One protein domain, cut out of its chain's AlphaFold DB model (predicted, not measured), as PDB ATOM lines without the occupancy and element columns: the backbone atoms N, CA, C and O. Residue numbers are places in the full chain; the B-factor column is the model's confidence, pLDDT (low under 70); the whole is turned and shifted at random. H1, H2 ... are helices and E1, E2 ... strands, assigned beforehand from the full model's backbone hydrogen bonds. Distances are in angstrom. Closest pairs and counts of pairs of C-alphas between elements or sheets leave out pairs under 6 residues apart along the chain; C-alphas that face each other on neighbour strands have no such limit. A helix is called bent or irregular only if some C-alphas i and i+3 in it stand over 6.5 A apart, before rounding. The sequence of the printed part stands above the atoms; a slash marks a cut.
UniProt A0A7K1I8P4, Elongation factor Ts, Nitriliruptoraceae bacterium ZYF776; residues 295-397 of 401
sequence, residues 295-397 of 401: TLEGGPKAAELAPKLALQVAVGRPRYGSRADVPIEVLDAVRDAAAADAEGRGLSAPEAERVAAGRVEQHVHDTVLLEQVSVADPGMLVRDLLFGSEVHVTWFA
ATOM      1  N   THR A 295     173.640 177.328 214.526       63.66
ATOM      2  CA  THR A 295     172.664 176.288 214.854       63.66
ATOM      3  C   THR A 295     173.322 175.275 215.775       63.66
ATOM      4  O   THR A 295     174.422 174.793 215.495       63.66
ATOM      5  N   LEU A 296     172.638 174.961 216.874       56.12
ATOM      6  CA  LEU A 296     173.081 174.010 217.885       56.12
ATOM      7  C   LEU A 296     172.083 172.856 217.989       56.12
ATOM      8  O   LEU A 296     170.880 173.067 217.845       56.12
ATOM      9  N   GLU A 297     172.570 171.652 218.264       50.38
ATOM     10  CA  GLU A 297     171.744 170.468 218.509       50.38
ATOM     11  C   GLU A 297     172.192 169.746 219.782       50.38
ATOM     12  O   GLU A 297     173.387 169.646 220.051       50.38
ATOM     13  N   GLY A 298     171.226 169.213 220.534       48.00
ATOM     14  CA  GLY A 298     171.475 168.422 221.739       48.00
ATOM     15  C   GLY A 298     171.755 169.258 222.990       48.00
ATOM     16  O   GLY A 298     171.977 170.462 222.911       48.00
ATOM     17  N   GLY A 299     171.706 168.589 224.145       50.03
ATOM     18  CA  GLY A 299     172.125 169.108 225.444       50.03
ATOM     19  C   GLY A 299     171.194 170.137 226.107       50.03
ATOM     20  O   GLY A 299     170.633 171.017 225.451       50.03
ATOM     21  N   PRO A 300     171.044 170.110 227.447       59.53
ATOM     22  CA  PRO A 300     170.188 171.056 228.171       59.53
ATOM     23  C   PRO A 300     170.717 172.503 228.145       59.53
ATOM     24  O   PRO A 300     169.990 173.429 228.494       59.53
ATOM     25  N   LYS A 301     171.977 172.709 227.730       66.62
ATOM     26  CA  LYS A 301     172.651 174.017 227.696       66.62
ATOM     27  C   LYS A 301     172.573 174.730 226.340       66.62
ATOM     28  O   LYS A 301     173.125 175.820 226.206       66.62
ATOM     29  N   ALA A 302     171.891 174.168 225.336       62.91
ATOM     30  CA  ALA A 302     171.860 174.740 223.985       62.91
ATOM     31  C   ALA A 302     171.354 176.191 223.955       62.91
ATOM     32  O   ALA A 302     171.963 177.046 223.318       62.91
ATOM     33  N   ALA A 303     170.287 176.492 224.702       68.62
ATOM     34  CA  ALA A 303     169.723 177.841 224.772       68.62
ATOM     35  C   ALA A 303     170.678 178.864 225.419       68.62
ATOM     36  O   ALA A 303     170.658 180.037 225.059       68.62
ATOM     37  N   GLU A 304     171.530 178.423 226.348       80.88
ATOM     38  CA  GLU A 304     172.534 179.268 227.004       80.88
ATOM     39  C   GLU A 304     173.741 179.527 226.087       80.88
ATOM     40  O   GLU A 304     174.279 180.634 226.044       80.88
ATOM     41  N   LEU A 305     174.166 178.506 225.336       77.38
ATOM     42  CA  LEU A 305     175.353 178.566 224.481       77.38
ATOM     43  C   LEU A 305     175.087 179.233 223.123       77.38
ATOM     44  O   LEU A 305     176.010 179.812 222.549       77.38
ATOM     45  N   ALA A 306     173.845 179.214 222.629       75.56
ATOM     46  CA  ALA A 306     173.442 179.822 221.356       75.56
ATOM     47  C   ALA A 306     173.903 181.283 221.179       75.56
ATOM     48  O   ALA A 306     174.624 181.555 220.217       75.56
ATOM     49  N   PRO A 307     173.600 182.227 222.094       78.81
ATOM     50  CA  PRO A 307     174.035 183.614 221.933       78.81
ATOM     51  C   PRO A 307     175.561 183.780 222.018       78.81
ATOM     52  O   PRO A 307     176.127 184.608 221.306       78.81
ATOM     53  N   LYS A 308     176.247 182.973 222.843       86.50
ATOM     54  CA  LYS A 308     177.718 183.003 222.957       86.50
ATOM     55  C   LYS A 308     178.384 182.566 221.652       86.50
ATOM     56  O   LYS A 308     179.349 183.183 221.212       86.50
ATOM     57  N   LEU A 309     177.846 181.526 221.021       83.38
ATOM     58  CA  LEU A 309     178.380 180.983 219.776       83.38
ATOM     59  C   LEU A 309     177.990 181.828 218.560       83.38
ATOM     60  O   LEU A 309     178.795 181.974 217.647       83.38
ATOM     61  N   ALA A 310     176.822 182.474 218.564       80.56
ATOM     62  CA  ALA A 310     176.468 183.461 217.544       80.56
ATOM     63  C   ALA A 310     177.444 184.651 217.562       80.56
ATOM     64  O   ALA A 310     177.949 185.064 216.517       80.56
ATOM     65  N   LEU A 311     177.779 185.152 218.758       84.75
ATOM     66  CA  LEU A 311     178.797 186.188 218.936       84.75
ATOM     67  C   LEU A 311     180.187 185.704 218.497       84.75
ATOM     68  O   LEU A 311     180.899 186.435 217.807       84.75
ATOM     69  N   GLN A 312     180.556 184.470 218.856       91.19
ATOM     70  CA  GLN A 312     181.805 183.851 218.410       91.19
ATOM     71  C   GLN A 312     181.916 183.858 216.886       91.19
ATOM     72  O   GLN A 312     182.957 184.216 216.348       91.19
ATOM     73  N   VAL A 313     180.847 183.497 216.181       82.25
ATOM     74  CA  VAL A 313     180.827 183.440 214.716       82.25
ATOM     75  C   VAL A 313     180.929 184.838 214.106       82.25
ATOM     76  O   VAL A 313     181.709 185.045 213.176       82.25
ATOM     77  N   ALA A 314     180.213 185.814 214.670       83.00
ATOM     78  CA  ALA A 314     180.255 187.204 214.221       83.00
ATOM     79  C   ALA A 314     181.665 187.819 214.310       83.00
ATOM     80  O   ALA A 314     182.091 188.547 213.411       83.00
ATOM     81  N   VAL A 315     182.383 187.524 215.398       84.38
ATOM     82  CA  VAL A 315     183.685 188.132 215.716       84.38
ATOM     83  C   VAL A 315     184.848 187.291 215.197       84.38
ATOM     84  O   VAL A 315     185.732 187.809 214.519       84.38
ATOM     85  N   GLY A 316     184.848 185.995 215.506       83.50
ATOM     86  CA  GLY A 316     185.904 185.051 215.153       83.50
ATOM     87  C   GLY A 316     185.912 184.670 213.676       83.50
ATOM     88  O   GLY A 316     186.936 184.208 213.186       83.50
ATOM     89  N   ARG A 317     184.799 184.871 212.954       84.31
ATOM     90  CA  ARG A 317     184.658 184.607 211.509       84.31
ATOM     91  C   ARG A 317     185.301 183.283 211.054       84.31
ATOM     92  O   ARG A 317     186.123 183.282 210.129       84.31
ATOM     93  N   PRO A 318     184.971 182.154 211.706       84.62
ATOM     94  CA  PRO A 318     185.498 180.864 211.295       84.62
ATOM     95  C   PRO A 318     185.056 180.523 209.866       84.62
ATOM     96  O   PRO A 318     184.048 181.012 209.357       84.62
ATOM     97  N   ARG A 319     185.830 179.662 209.213       83.88
ATOM     98  CA  ARG A 319     185.542 179.078 207.895       83.88
ATOM     99  C   ARG A 319     185.213 177.593 207.972       83.88
ATOM    100  O   ARG A 319     184.480 177.097 207.124       83.88
ATOM    101  N   TYR A 320     185.721 176.909 208.992       84.12
ATOM    102  CA  TYR A 320     185.565 175.470 209.186       84.12
ATOM    103  C   TYR A 320     185.038 175.179 210.592       84.12
ATOM    104  O   TYR A 320     185.267 175.960 211.517       84.12
ATOM    105  N   GLY A 321     184.307 174.077 210.766       73.69
ATOM    106  CA  GLY A 321     183.781 173.678 212.075       73.69
ATOM    107  C   GLY A 321     184.861 173.054 212.945       73.69
ATOM    108  O   GLY A 321     185.155 173.543 214.032       73.69
ATOM    109  N   SER A 322     185.481 172.002 212.429       81.38
ATOM    110  CA  SER A 322     186.526 171.218 213.073       81.38
ATOM    111  C   SER A 322     187.775 171.132 212.196       81.38
ATOM    112  O   SER A 322     187.754 171.456 211.008       81.38
ATOM    113  N   ARG A 323     188.880 170.651 212.772       81.56
ATOM    114  CA  ARG A 323     190.133 170.455 212.032       81.56
ATOM    115  C   ARG A 323     189.997 169.440 210.889       81.56
ATOM    116  O   ARG A 323     190.695 169.570 209.892       81.56
ATOM    117  N   ALA A 324     189.090 168.469 211.017       70.69
ATOM    118  CA  ALA A 324     188.808 167.478 209.978       70.69
ATOM    119  C   ALA A 324     188.073 168.074 208.764       70.69
ATOM    120  O   ALA A 324     188.102 167.486 207.688       70.69
ATOM    121  N   ASP A 325     187.445 169.243 208.925       69.12
ATOM    122  CA  ASP A 325     186.732 169.930 207.845       69.12
ATOM    123  C   ASP A 325     187.661 170.788 206.972       69.12
ATOM    124  O   ASP A 325     187.207 171.360 205.981       69.12
ATOM    125  N   VAL A 326     188.944 170.913 207.337       78.19
ATOM    126  CA  VAL A 326     189.922 171.686 206.566       78.19
ATOM    127  C   VAL A 326     190.497 170.798 205.457       78.19
ATOM    128  O   VAL A 326     191.130 169.788 205.774       78.19
ATOM    129  N   PRO A 327     190.329 171.151 204.167       82.75
ATOM    130  CA  PRO A 327     190.933 170.394 203.076       82.75
ATOM    131  C   PRO A 327     192.456 170.346 203.216       82.75
ATOM    132  O   PRO A 327     193.085 171.359 203.546       82.75
ATOM    133  N   ILE A 328     193.054 169.183 202.953       76.56
ATOM    134  CA  ILE A 328     194.501 168.984 203.105       76.56
ATOM    135  C   ILE A 328     195.289 169.945 202.209       76.56
ATOM    136  O   ILE A 328     196.298 170.499 202.633       76.56
ATOM    137  N   GLU A 329     194.747 170.263 201.036       82.94
ATOM    138  CA  GLU A 329     195.337 171.174 200.060       82.94
ATOM    139  C   GLU A 329     195.454 172.604 200.604       82.94
ATOM    140  O   GLU A 329     196.373 173.336 200.246       82.94
ATOM    141  N   VAL A 330     194.541 173.017 201.490       84.81
ATOM    142  CA  VAL A 330     194.599 174.332 202.146       84.81
ATOM    143  C   VAL A 330     195.723 174.359 203.179       84.81
ATOM    144  O   VAL A 330     196.460 175.341 203.256       84.81
ATOM    145  N   LEU A 331     195.870 173.288 203.963       85.06
ATOM    146  CA  LEU A 331     196.926 173.181 204.972       85.06
ATOM    147  C   LEU A 331     198.309 173.094 204.322       85.06
ATOM    148  O   LEU A 331     199.232 173.767 204.781       85.06
ATOM    149  N   ASP A 332     198.429 172.326 203.241       86.75
ATOM    150  CA  ASP A 332     199.662 172.215 202.465       86.75
ATOM    151  C   ASP A 332     200.014 173.552 201.810       86.75
ATOM    152  O   ASP A 332     201.130 174.030 201.974       86.75
ATOM    153  N   ALA A 333     199.045 174.257 201.213       87.94
ATOM    154  CA  ALA A 333     199.289 175.588 200.656       87.94
ATOM    155  C   ALA A 333     199.764 176.608 201.712       87.94
ATOM    156  O   ALA A 333     200.638 177.432 201.433       87.94
ATOM    157  N   VAL A 334     199.209 176.571 202.931       91.44
ATOM    158  CA  VAL A 334     199.657 177.431 204.042       91.44
ATOM    159  C   VAL A 334     201.067 177.054 204.496       91.44
ATOM    160  O   VAL A 334     201.879 177.950 204.743       91.44
ATOM    161  N   ARG A 335     201.360 175.752 204.605       92.81
ATOM    162  CA  ARG A 335     202.682 175.236 204.974       92.81
ATOM    163  C   ARG A 335     203.732 175.656 203.948       92.81
ATOM    164  O   ARG A 335     204.718 176.284 204.328       92.81
ATOM    165  N   ASP A 336     203.485 175.391 202.672       89.69
ATOM    166  CA  ASP A 336     204.408 175.668 201.573       89.69
ATOM    167  C   ASP A 336     204.698 177.166 201.451       89.69
ATOM    168  O   ASP A 336     205.854 177.579 201.348       89.69
ATOM    169  N   ALA A 337     203.661 178.007 201.547       92.56
ATOM    170  CA  ALA A 337     203.829 179.457 201.515       92.56
ATOM    171  C   ALA A 337     204.660 179.975 202.702       92.56
ATOM    172  O   ALA A 337     205.484 180.875 202.540       92.56
ATOM    173  N   ALA A 338     204.459 179.415 203.898       93.00
ATOM    174  CA  ALA A 338     205.188 179.811 205.099       93.00
ATOM    175  C   ALA A 338     206.646 179.322 205.099       93.00
ATOM    176  O   ALA A 338     207.531 180.058 205.540       93.00
ATOM    177  N   ALA A 339     206.899 178.113 204.589       91.69
ATOM    178  CA  ALA A 339     208.242 177.577 204.403       91.69
ATOM    179  C   ALA A 339     209.026 178.422 203.389       91.69
ATOM    180  O   ALA A 339     210.120 178.888 203.702       91.69
ATOM    181  N   ALA A 340     208.425 178.725 202.232       90.94
ATOM    182  CA  ALA A 340     209.043 179.554 201.198       90.94
ATOM    183  C   ALA A 340     209.378 180.976 201.693       90.94
ATOM    184  O   ALA A 340     210.451 181.502 201.395       90.94
ATOM    185  N   ASP A 341     208.497 181.597 202.486       92.56
ATOM    186  CA  ASP A 341     208.765 182.903 203.106       92.56
ATOM    187  C   ASP A 341     209.918 182.842 204.126       92.56
ATOM    188  O   ASP A 341     210.768 183.735 204.170       92.56
ATOM    189  N   ALA A 342     209.983 181.787 204.943       91.31
ATOM    190  CA  ALA A 342     211.049 181.601 205.925       91.31
ATOM    191  C   ALA A 342     212.415 181.349 205.261       91.31
ATOM    192  O   ALA A 342     213.414 181.948 205.665       91.31
ATOM    193  N   GLU A 343     212.461 180.530 204.212       90.94
ATOM    194  CA  GLU A 343     213.667 180.311 203.405       90.94
ATOM    195  C   GLU A 343     214.110 181.595 202.691       90.94
ATOM    196  O   GLU A 343     215.293 181.935 202.704       90.94
ATOM    197  N   GLY A 344     213.161 182.376 202.160       91.81
ATOM    198  CA  GLY A 344     213.423 183.700 201.583       91.81
ATOM    199  C   GLY A 344     214.016 184.703 202.583       91.81
ATOM    200  O   GLY A 344     214.739 185.619 202.189       91.81
ATOM    201  N   ARG A 345     213.772 184.504 203.886       91.62
ATOM    202  CA  ARG A 345     214.383 185.260 204.995       91.62
ATOM    203  C   ARG A 345     215.730 184.692 205.468       91.62
ATOM    204  O   ARG A 345     216.313 185.235 206.404       91.62
ATOM    205  N   GLY A 346     216.243 183.647 204.815       92.25
ATOM    206  CA  GLY A 346     217.560 183.060 205.072       92.25
ATOM    207  C   GLY A 346     217.604 182.031 206.205       92.25
ATOM    208  O   GLY A 346     218.690 181.751 206.713       92.25
ATOM    209  N   LEU A 347     216.457 181.487 206.626       93.62
ATOM    210  CA  LEU A 347     216.403 180.411 207.621       93.62
ATOM    211  C   LEU A 347     216.835 179.076 206.993       93.62
ATOM    212  O   LEU A 347     216.611 178.830 205.809       93.62
ATOM    213  N   SER A 348     217.433 178.189 207.793       93.94
ATOM    214  CA  SER A 348     217.727 176.821 207.349       93.94
ATOM    215  C   SER A 348     216.439 176.006 207.160       93.94
ATOM    216  O   SER A 348     215.431 176.284 207.806       93.94
ATOM    217  N   ALA A 349     216.461 174.954 206.333       88.31
ATOM    218  CA  ALA A 349     215.274 174.122 206.087       88.31
ATOM    219  C   ALA A 349     214.590 173.590 207.376       88.31
ATOM    220  O   ALA A 349     213.368 173.682 207.484       88.31
ATOM    221  N   PRO A 350     215.318 173.130 208.421       91.50
ATOM    222  CA  PRO A 350     214.692 172.728 209.688       91.50
ATOM    223  C   PRO A 350     214.085 173.890 210.495       91.50
ATOM    224  O   PRO A 350     213.218 173.685 211.347       91.50
ATOM    225  N   GLU A 351     214.573 175.114 210.305       88.62
ATOM    226  CA  GLU A 351     213.995 176.323 210.901       88.62
ATOM    227  C   GLU A 351     212.752 176.777 210.132       88.62
ATOM    228  O   GLU A 351     211.748 177.107 210.763       88.62
ATOM    229  N   ALA A 352     212.793 176.727 208.800       90.94
ATOM    230  CA  ALA A 352     211.664 177.031 207.928       90.94
ATOM    231  C   ALA A 352     210.483 176.081 208.167       90.94
ATOM    232  O   ALA A 352     209.359 176.550 208.341       90.94
ATOM    233  N   GLU A 353     210.735 174.777 208.309       91.44
ATOM    234  CA  GLU A 353     209.689 173.787 208.598       91.44
ATOM    235  C   GLU A 353     208.998 174.050 209.946       91.44
ATOM    236  O   GLU A 353     207.774 173.976 210.063       91.44
ATOM    237  N   ARG A 354     209.758 174.440 210.980       92.06
ATOM    238  CA  ARG A 354     209.177 174.813 212.284       92.06
ATOM    239  C   ARG A 354     208.303 176.061 212.189       92.06
ATOM    240  O   ARG A 354     207.256 176.119 212.834       92.06
ATOM    241  N   VAL A 355     208.718 177.050 211.397       91.44
ATOM    242  CA  VAL A 355     207.914 178.252 211.132       91.44
ATOM    243  C   VAL A 355     206.641 177.886 210.366       91.44
ATOM    244  O   VAL A 355     205.561 178.352 210.733       91.44
ATOM    245  N   ALA A 356     206.746 177.017 209.361       92.56
ATOM    246  CA  ALA A 356     205.618 176.556 208.566       92.56
ATOM    247  C   ALA A 356     204.590 175.791 209.410       92.56
ATOM    248  O   ALA A 356     203.404 176.118 209.374       92.56
ATOM    249  N   ALA A 357     205.037 174.859 210.255       91.00
ATOM    250  CA  ALA A 357     204.174 174.149 211.196       91.00
ATOM    251  C   ALA A 357     203.444 175.112 212.150       91.00
ATOM    252  O   ALA A 357     202.230 175.010 212.325       91.00
ATOM    253  N   GLY A 358     204.151 176.101 212.710       94.06
ATOM    254  CA  GLY A 358     203.533 177.127 213.556       94.06
ATOM    255  C   GLY A 358     202.496 177.974 212.811       94.06
ATOM    256  O   GLY A 358     201.455 178.321 213.372       94.06
ATOM    257  N   ARG A 359     202.738 178.274 211.530       94.31
ATOM    258  CA  ARG A 359     201.800 179.033 210.694       94.31
ATOM    259  C   ARG A 359     200.543 178.237 210.350       94.31
ATOM    260  O   ARG A 359     199.464 178.825 210.304       94.31
ATOM    261  N   VAL A 360     200.671 176.928 210.149       93.62
ATOM    262  CA  VAL A 360     199.532 176.018 209.974       93.62
ATOM    263  C   VAL A 360     198.669 175.986 211.234       93.62
ATOM    264  O   VAL A 360     197.456 176.155 211.135       93.62
ATOM    265  N   GLU A 361     199.272 175.855 212.419       95.00
ATOM    266  CA  GLU A 361     198.519 175.906 213.682       95.00
ATOM    267  C   GLU A 361     197.817 177.253 213.877       95.00
ATOM    268  O   GLU A 361     196.642 177.298 214.233       95.00
ATOM    269  N   GLN A 362     198.492 178.361 213.563       92.62
ATOM    270  CA  GLN A 362     197.864 179.679 213.604       92.62
ATOM    271  C   GLN A 362     196.675 179.778 212.636       92.62
ATOM    272  O   GLN A 362     195.626 180.291 213.009       92.62
ATOM    273  N   HIS A 363     196.805 179.254 211.414       91.00
ATOM    274  CA  HIS A 363     195.704 179.231 210.452       91.00
ATOM    275  C   HIS A 363     194.508 178.424 210.967       91.00
ATOM    276  O   HIS A 363     193.364 178.851 210.807       91.00
ATOM    277  N   VAL A 364     194.764 177.284 211.610       91.38
ATOM    278  CA  VAL A 364     193.726 176.469 212.249       91.38
ATOM    279  C   VAL A 364     193.034 177.261 213.358       91.38
ATOM    280  O   VAL A 364     191.810 177.367 213.339       91.38
ATOM    281  N   HIS A 365     193.785 177.896 214.259       92.75
ATOM    282  CA  HIS A 365     193.213 178.731 215.319       92.75
ATOM    283  C   HIS A 365     192.415 179.925 214.789       92.75
ATOM    284  O   HIS A 365     191.407 180.289 215.383       92.75
ATOM    285  N   ASP A 366     192.828 180.519 213.670       87.62
ATOM    286  CA  ASP A 366     192.140 181.672 213.087       87.62
ATOM    287  C   ASP A 366     190.860 181.267 212.336       87.62
ATOM    288  O   ASP A 366     189.913 182.049 212.270       87.62
ATOM    289  N   THR A 367     190.808 180.063 211.753       86.44
ATOM    290  CA  THR A 367     189.761 179.691 210.781       86.44
ATOM    291  C   THR A 367     188.857 178.535 211.203       86.44
ATOM    292  O   THR A 367     187.809 178.348 210.584       86.44
ATOM    293  N   VAL A 368     189.201 177.769 212.234       90.19
ATOM    294  CA  VAL A 368     188.410 176.620 212.690       90.19
ATOM    295  C   VAL A 368     187.666 176.986 213.970       90.19
ATOM    296  O   VAL A 368     188.288 177.228 215.000       90.19
ATOM    297  N   LEU A 369     186.330 176.981 213.930       89.25
ATOM    298  CA  LEU A 369     185.470 177.421 215.033       89.25
ATOM    299  C   LEU A 369     185.829 176.737 216.357       89.25
ATOM    300  O   LEU A 369     186.010 177.416 217.359       89.25
ATOM    301  N   LEU A 370     185.953 175.408 216.368       91.00
ATOM    302  CA  LEU A 370     186.236 174.639 217.586       91.00
ATOM    303  C   LEU A 370     187.642 174.880 218.165       91.00
ATOM    304  O   LEU A 370     187.865 174.616 219.347       91.00
ATOM    305  N   GLU A 371     188.563 175.399 217.354       93.50
ATOM    306  CA  GLU A 371     189.957 175.684 217.712       93.50
ATOM    307  C   GLU A 371     190.185 177.162 218.061       93.50
ATOM    308  O   GLU A 371     191.288 177.536 218.464       93.50
ATOM    309  N   GLN A 372     189.160 178.005 217.922       93.38
ATOM    310  CA  GLN A 372     189.214 179.409 218.310       93.38
ATOM    311  C   GLN A 372     189.117 179.563 219.826       93.38
ATOM    312  O   GLN A 372     188.398 178.831 220.512       93.38
ATOM    313  N   VAL A 373     189.797 180.584 220.343       93.19
ATOM    314  CA  VAL A 373     189.560 181.072 221.703       93.19
ATOM    315  C   VAL A 373     188.164 181.689 221.755       93.19
ATOM    316  O   VAL A 373     187.777 182.454 220.866       93.19
ATOM    317  N   SER A 374     187.406 181.345 222.793       90.94
ATOM    318  CA  SER A 374     186.070 181.885 223.002       90.94
ATOM    319  C   SER A 374     186.110 183.392 223.254       90.94
ATOM    320  O   SER A 374     186.820 183.879 224.134       90.94
ATOM    321  N   VAL A 375     185.277 184.126 222.523       88.81
ATOM    322  CA  VAL A 375     185.008 185.554 222.716       88.81
ATOM    323  C   VAL A 375     184.239 185.790 224.018       88.81
ATOM    324  O   VAL A 375     184.433 186.813 224.668       88.81
ATOM    325  N   ALA A 376     183.374 184.849 224.406       80.75
ATOM    326  CA  ALA A 376     182.568 184.956 225.619       80.75
ATOM    327  C   ALA A 376     183.363 184.618 226.891       80.75
ATOM    328  O   ALA A 376     183.090 185.194 227.940       80.75
ATOM    329  N   ASP A 377     184.344 183.716 226.789       85.00
ATOM    330  CA  ASP A 377     185.119 183.191 227.918       85.00
ATOM    331  C   ASP A 377     186.626 183.155 227.558       85.00
ATOM    332  O   ASP A 377     187.158 182.103 227.175       85.00
ATOM    333  N   PRO A 378     187.333 184.305 227.644       77.56
ATOM    334  CA  PRO A 378     188.740 184.414 227.265       77.56
ATOM    335  C   PRO A 378     189.623 183.542 228.169       77.56
ATOM    336  O   PRO A 378     189.811 183.834 229.348       77.56
ATOM    337  N   GLY A 379     190.156 182.453 227.618       81.19
ATOM    338  CA  GLY A 379     190.928 181.444 228.356       81.19
ATOM    339  C   GLY A 379     190.513 180.005 228.053       81.19
ATOM    340  O   GLY A 379     191.244 179.082 228.406       81.19
ATOM    341  N   MET A 380     189.383 179.811 227.370       86.50
ATOM    342  CA  MET A 380     188.916 178.511 226.886       86.50
ATOM    343  C   MET A 380     188.772 178.510 225.366       86.50
ATOM    344  O   MET A 380     188.505 179.552 224.757       86.50
ATOM    345  N   LEU A 381     188.912 177.337 224.751       91.69
ATOM    346  CA  LEU A 381     188.551 177.156 223.350       91.69
ATOM    347  C   LEU A 381     187.053 176.892 223.218       91.69
ATOM    348  O   LEU A 381     186.396 176.413 224.144       91.69
ATOM    349  N   VAL A 382     186.504 177.153 222.035       88.12
ATOM    350  CA  VAL A 382     185.085 176.900 221.749       88.12
ATOM    351  C   VAL A 382     184.720 175.425 221.953       88.12
ATOM    352  O   VAL A 382     183.651 175.132 222.487       88.12
ATOM    353  N   ARG A 383     185.608 174.480 221.611       86.12
ATOM    354  CA  ARG A 383     185.386 173.051 221.904       86.12
ATOM    355  C   ARG A 383     185.247 172.753 223.398       86.12
ATOM    356  O   ARG A 383     184.457 171.888 223.760       86.12
ATOM    357  N   ASP A 384     185.962 173.480 224.255       87.12
ATOM    358  CA  ASP A 384     185.944 173.260 225.705       87.12
ATOM    359  C   ASP A 384     184.629 173.760 226.317       87.12
ATOM    360  O   ASP A 384     184.138 173.186 227.285       87.12
ATOM    361  N   LEU A 385     184.015 174.787 225.715       83.31
ATOM    362  CA  LEU A 385     182.672 175.250 226.086       83.31
ATOM    363  C   LEU A 385     181.575 174.232 225.753       83.31
ATOM    364  O   LEU A 385     180.549 174.180 226.431       83.31
ATOM    365  N   LEU A 386     181.783 173.440 224.700       75.69
ATOM    366  CA  LEU A 386     180.846 172.411 224.250       75.69
ATOM    367  C   LEU A 386     181.089 171.062 224.943       75.69
ATOM    368  O   LEU A 386     180.176 170.237 225.040       75.69
ATOM    369  N   PHE A 387     182.296 170.828 225.454       78.81
ATOM    370  CA  PHE A 387     182.681 169.571 226.079       78.81
ATOM    371  C   PHE A 387     181.800 169.237 227.297       78.81
ATOM    372  O   PHE A 387     181.617 170.047 228.205       78.81
ATOM    373  N   GLY A 388     181.216 168.034 227.312       65.88
ATOM    374  CA  GLY A 388     180.323 167.573 228.387       65.88
ATOM    375  C   GLY A 388     178.963 168.285 228.462       65.88
ATOM    376  O   GLY A 388     178.198 168.029 229.386       65.88
ATOM    377  N   SER A 389     178.650 169.175 227.511       62.38
ATOM    378  CA  SER A 389     177.359 169.872 227.448       62.38
ATOM    379  C   SER A 389     176.282 169.105 226.675       62.38
ATOM    380  O   SER A 389     175.113 169.472 226.764       62.38
ATOM    381  N   GLU A 390     176.680 168.072 225.919       55.78
ATOM    382  CA  GLU A 390     175.859 167.370 224.913       55.78
ATOM    383  C   GLU A 390     175.312 168.296 223.806       55.78
ATOM    384  O   GLU A 390     174.440 167.896 223.040       55.78
ATOM    385  N   VAL A 391     175.825 169.530 223.719       57.62
ATOM    386  CA  VAL A 391     175.495 170.517 222.689       57.62
ATOM    387  C   VAL A 391     176.538 170.440 221.579       57.62
ATOM    388  O   VAL A 391     177.742 170.510 221.826       57.62
ATOM    389  N   HIS A 392     176.075 170.352 220.338       61.75
ATOM    390  CA  HIS A 392     176.911 170.292 219.149       61.75
ATOM    391  C   HIS A 392     176.593 171.463 218.226       61.75
ATOM    392  O   HIS A 392     175.428 171.717 217.919       61.75
ATOM    393  N   VAL A 393     177.624 172.160 217.740       64.12
ATOM    394  CA  VAL A 393     177.448 173.141 216.664       64.12
ATOM    395  C   VAL A 393     177.203 172.379 215.374       64.12
ATOM    396  O   VAL A 393     178.093 171.721 214.840       64.12
ATOM    397  N   THR A 394     175.979 172.461 214.872       53.88
ATOM    398  CA  THR A 394     175.596 171.822 213.617       53.88
ATOM    399  C   THR A 394     175.830 172.755 212.442       53.88
ATOM    400  O   THR A 394     176.197 172.306 211.358       53.88
ATOM    401  N   TRP A 395     175.708 174.063 212.634       61.19
ATOM    402  CA  TRP A 395     175.984 175.020 211.575       61.19
ATOM    403  C   TRP A 395     176.410 176.377 212.131       61.19
ATOM    404  O   TRP A 395     176.038 176.732 213.244       61.19
ATOM    405  N   PHE A 396     177.165 177.142 211.348       63.88
ATOM    406  CA  PHE A 396     177.396 178.559 211.593       63.88
ATOM    407  C   PHE A 396     177.561 179.338 210.282       63.88
ATOM    408  O   PHE A 396     177.945 178.774 209.251       63.88
ATOM    409  N   ALA A 397     177.272 180.635 210.320       71.38
ATOM    410  CA  ALA A 397     177.441 181.538 209.191       71.38
ATOM    411  C   ALA A 397     178.929 181.775 208.894       71.38
ATOM    412  O   ALA A 397     179.673 182.246 209.749       71.38
TER     413      ALA A 397
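AT A GLANCE: This is residues 295 to 397 of the 401 residues of the protein "Elongation factor Ts" of Nitriliruptoraceae bacterium ZYF776 (UniProt A0A7K1I8P4). An elongated, two-part model: at one end helices H2 and H3 cross, H3 folding back over H2 after a tight turn, and at the other end a looser head holds helices H1 and H4, the two-stranded ladder of E1 and E2, and the unnamed residues 368 to 381. The 103 printed residues hold, in order, E1, H1, H2, H3, H4 and E2; the strands form an antiparallel sheet, E1 - E2, and the class is mostly helix. The whole is loose, a rod with a radius of gyration of the C-alphas of 16.4 A and spans of 53 by 26 by 23 A.

IN THESE COORDINATES: E1 is residues 295 to 297, beginning at C-alpha 295 (172.664, 176.288, 214.854). H1 is residues 302 to 316, 19.5 A long, and only just irregular: C-alphas 304 and 307 are 6.8 A apart. H2 is residues 328 to 344, 24.0 A, and H3 is residues 349 to 367, 26.5 A, ending at C-alpha 367 (189.761, 179.691, 210.781). H4 is residues 382 to 386, and E2 is residues 392 to 396, 11.2 A, ending at C-alpha 396 (177.396, 178.559, 211.593).

HOW THE PARTS SIT: E1 and E2 are antiparallel, at 164 degrees, with N 295 and O 395 at 2.8 A and N 297 and O 392 at 2.9 A, within hydrogen-bond range. The closest C-alphas of H1 and E2, Val 313 and Phe 396, are 6.7 A apart. H1 and H4 are near each other. H1 and H3 are close but not clearly touching, their closest C-alphas, Gly 316 and Asp 366, 7.4 A apart. H2 and H3 touch, closest at the C-alphas of Ala 338 and Ala 356, 4.8 A, at a steep tilt of 46 degrees, opposite ways. H2 is apart from H4. In H2 and H4 every O i to N i+4 pair is within hydrogen-bond range; in H1 9 of 11 are, in H3 14 of 15.

THE WHOLE: The C-alphas farthest apart, of Pro 300 and Gly 346, are 54.1 A apart. The printed part has no cut; the links H1 to H2 and H3 to H4 are long. Mean pLDDT of the printed part is 82.0, under 70 at residues 295 to 303, 325 and 388 to 396.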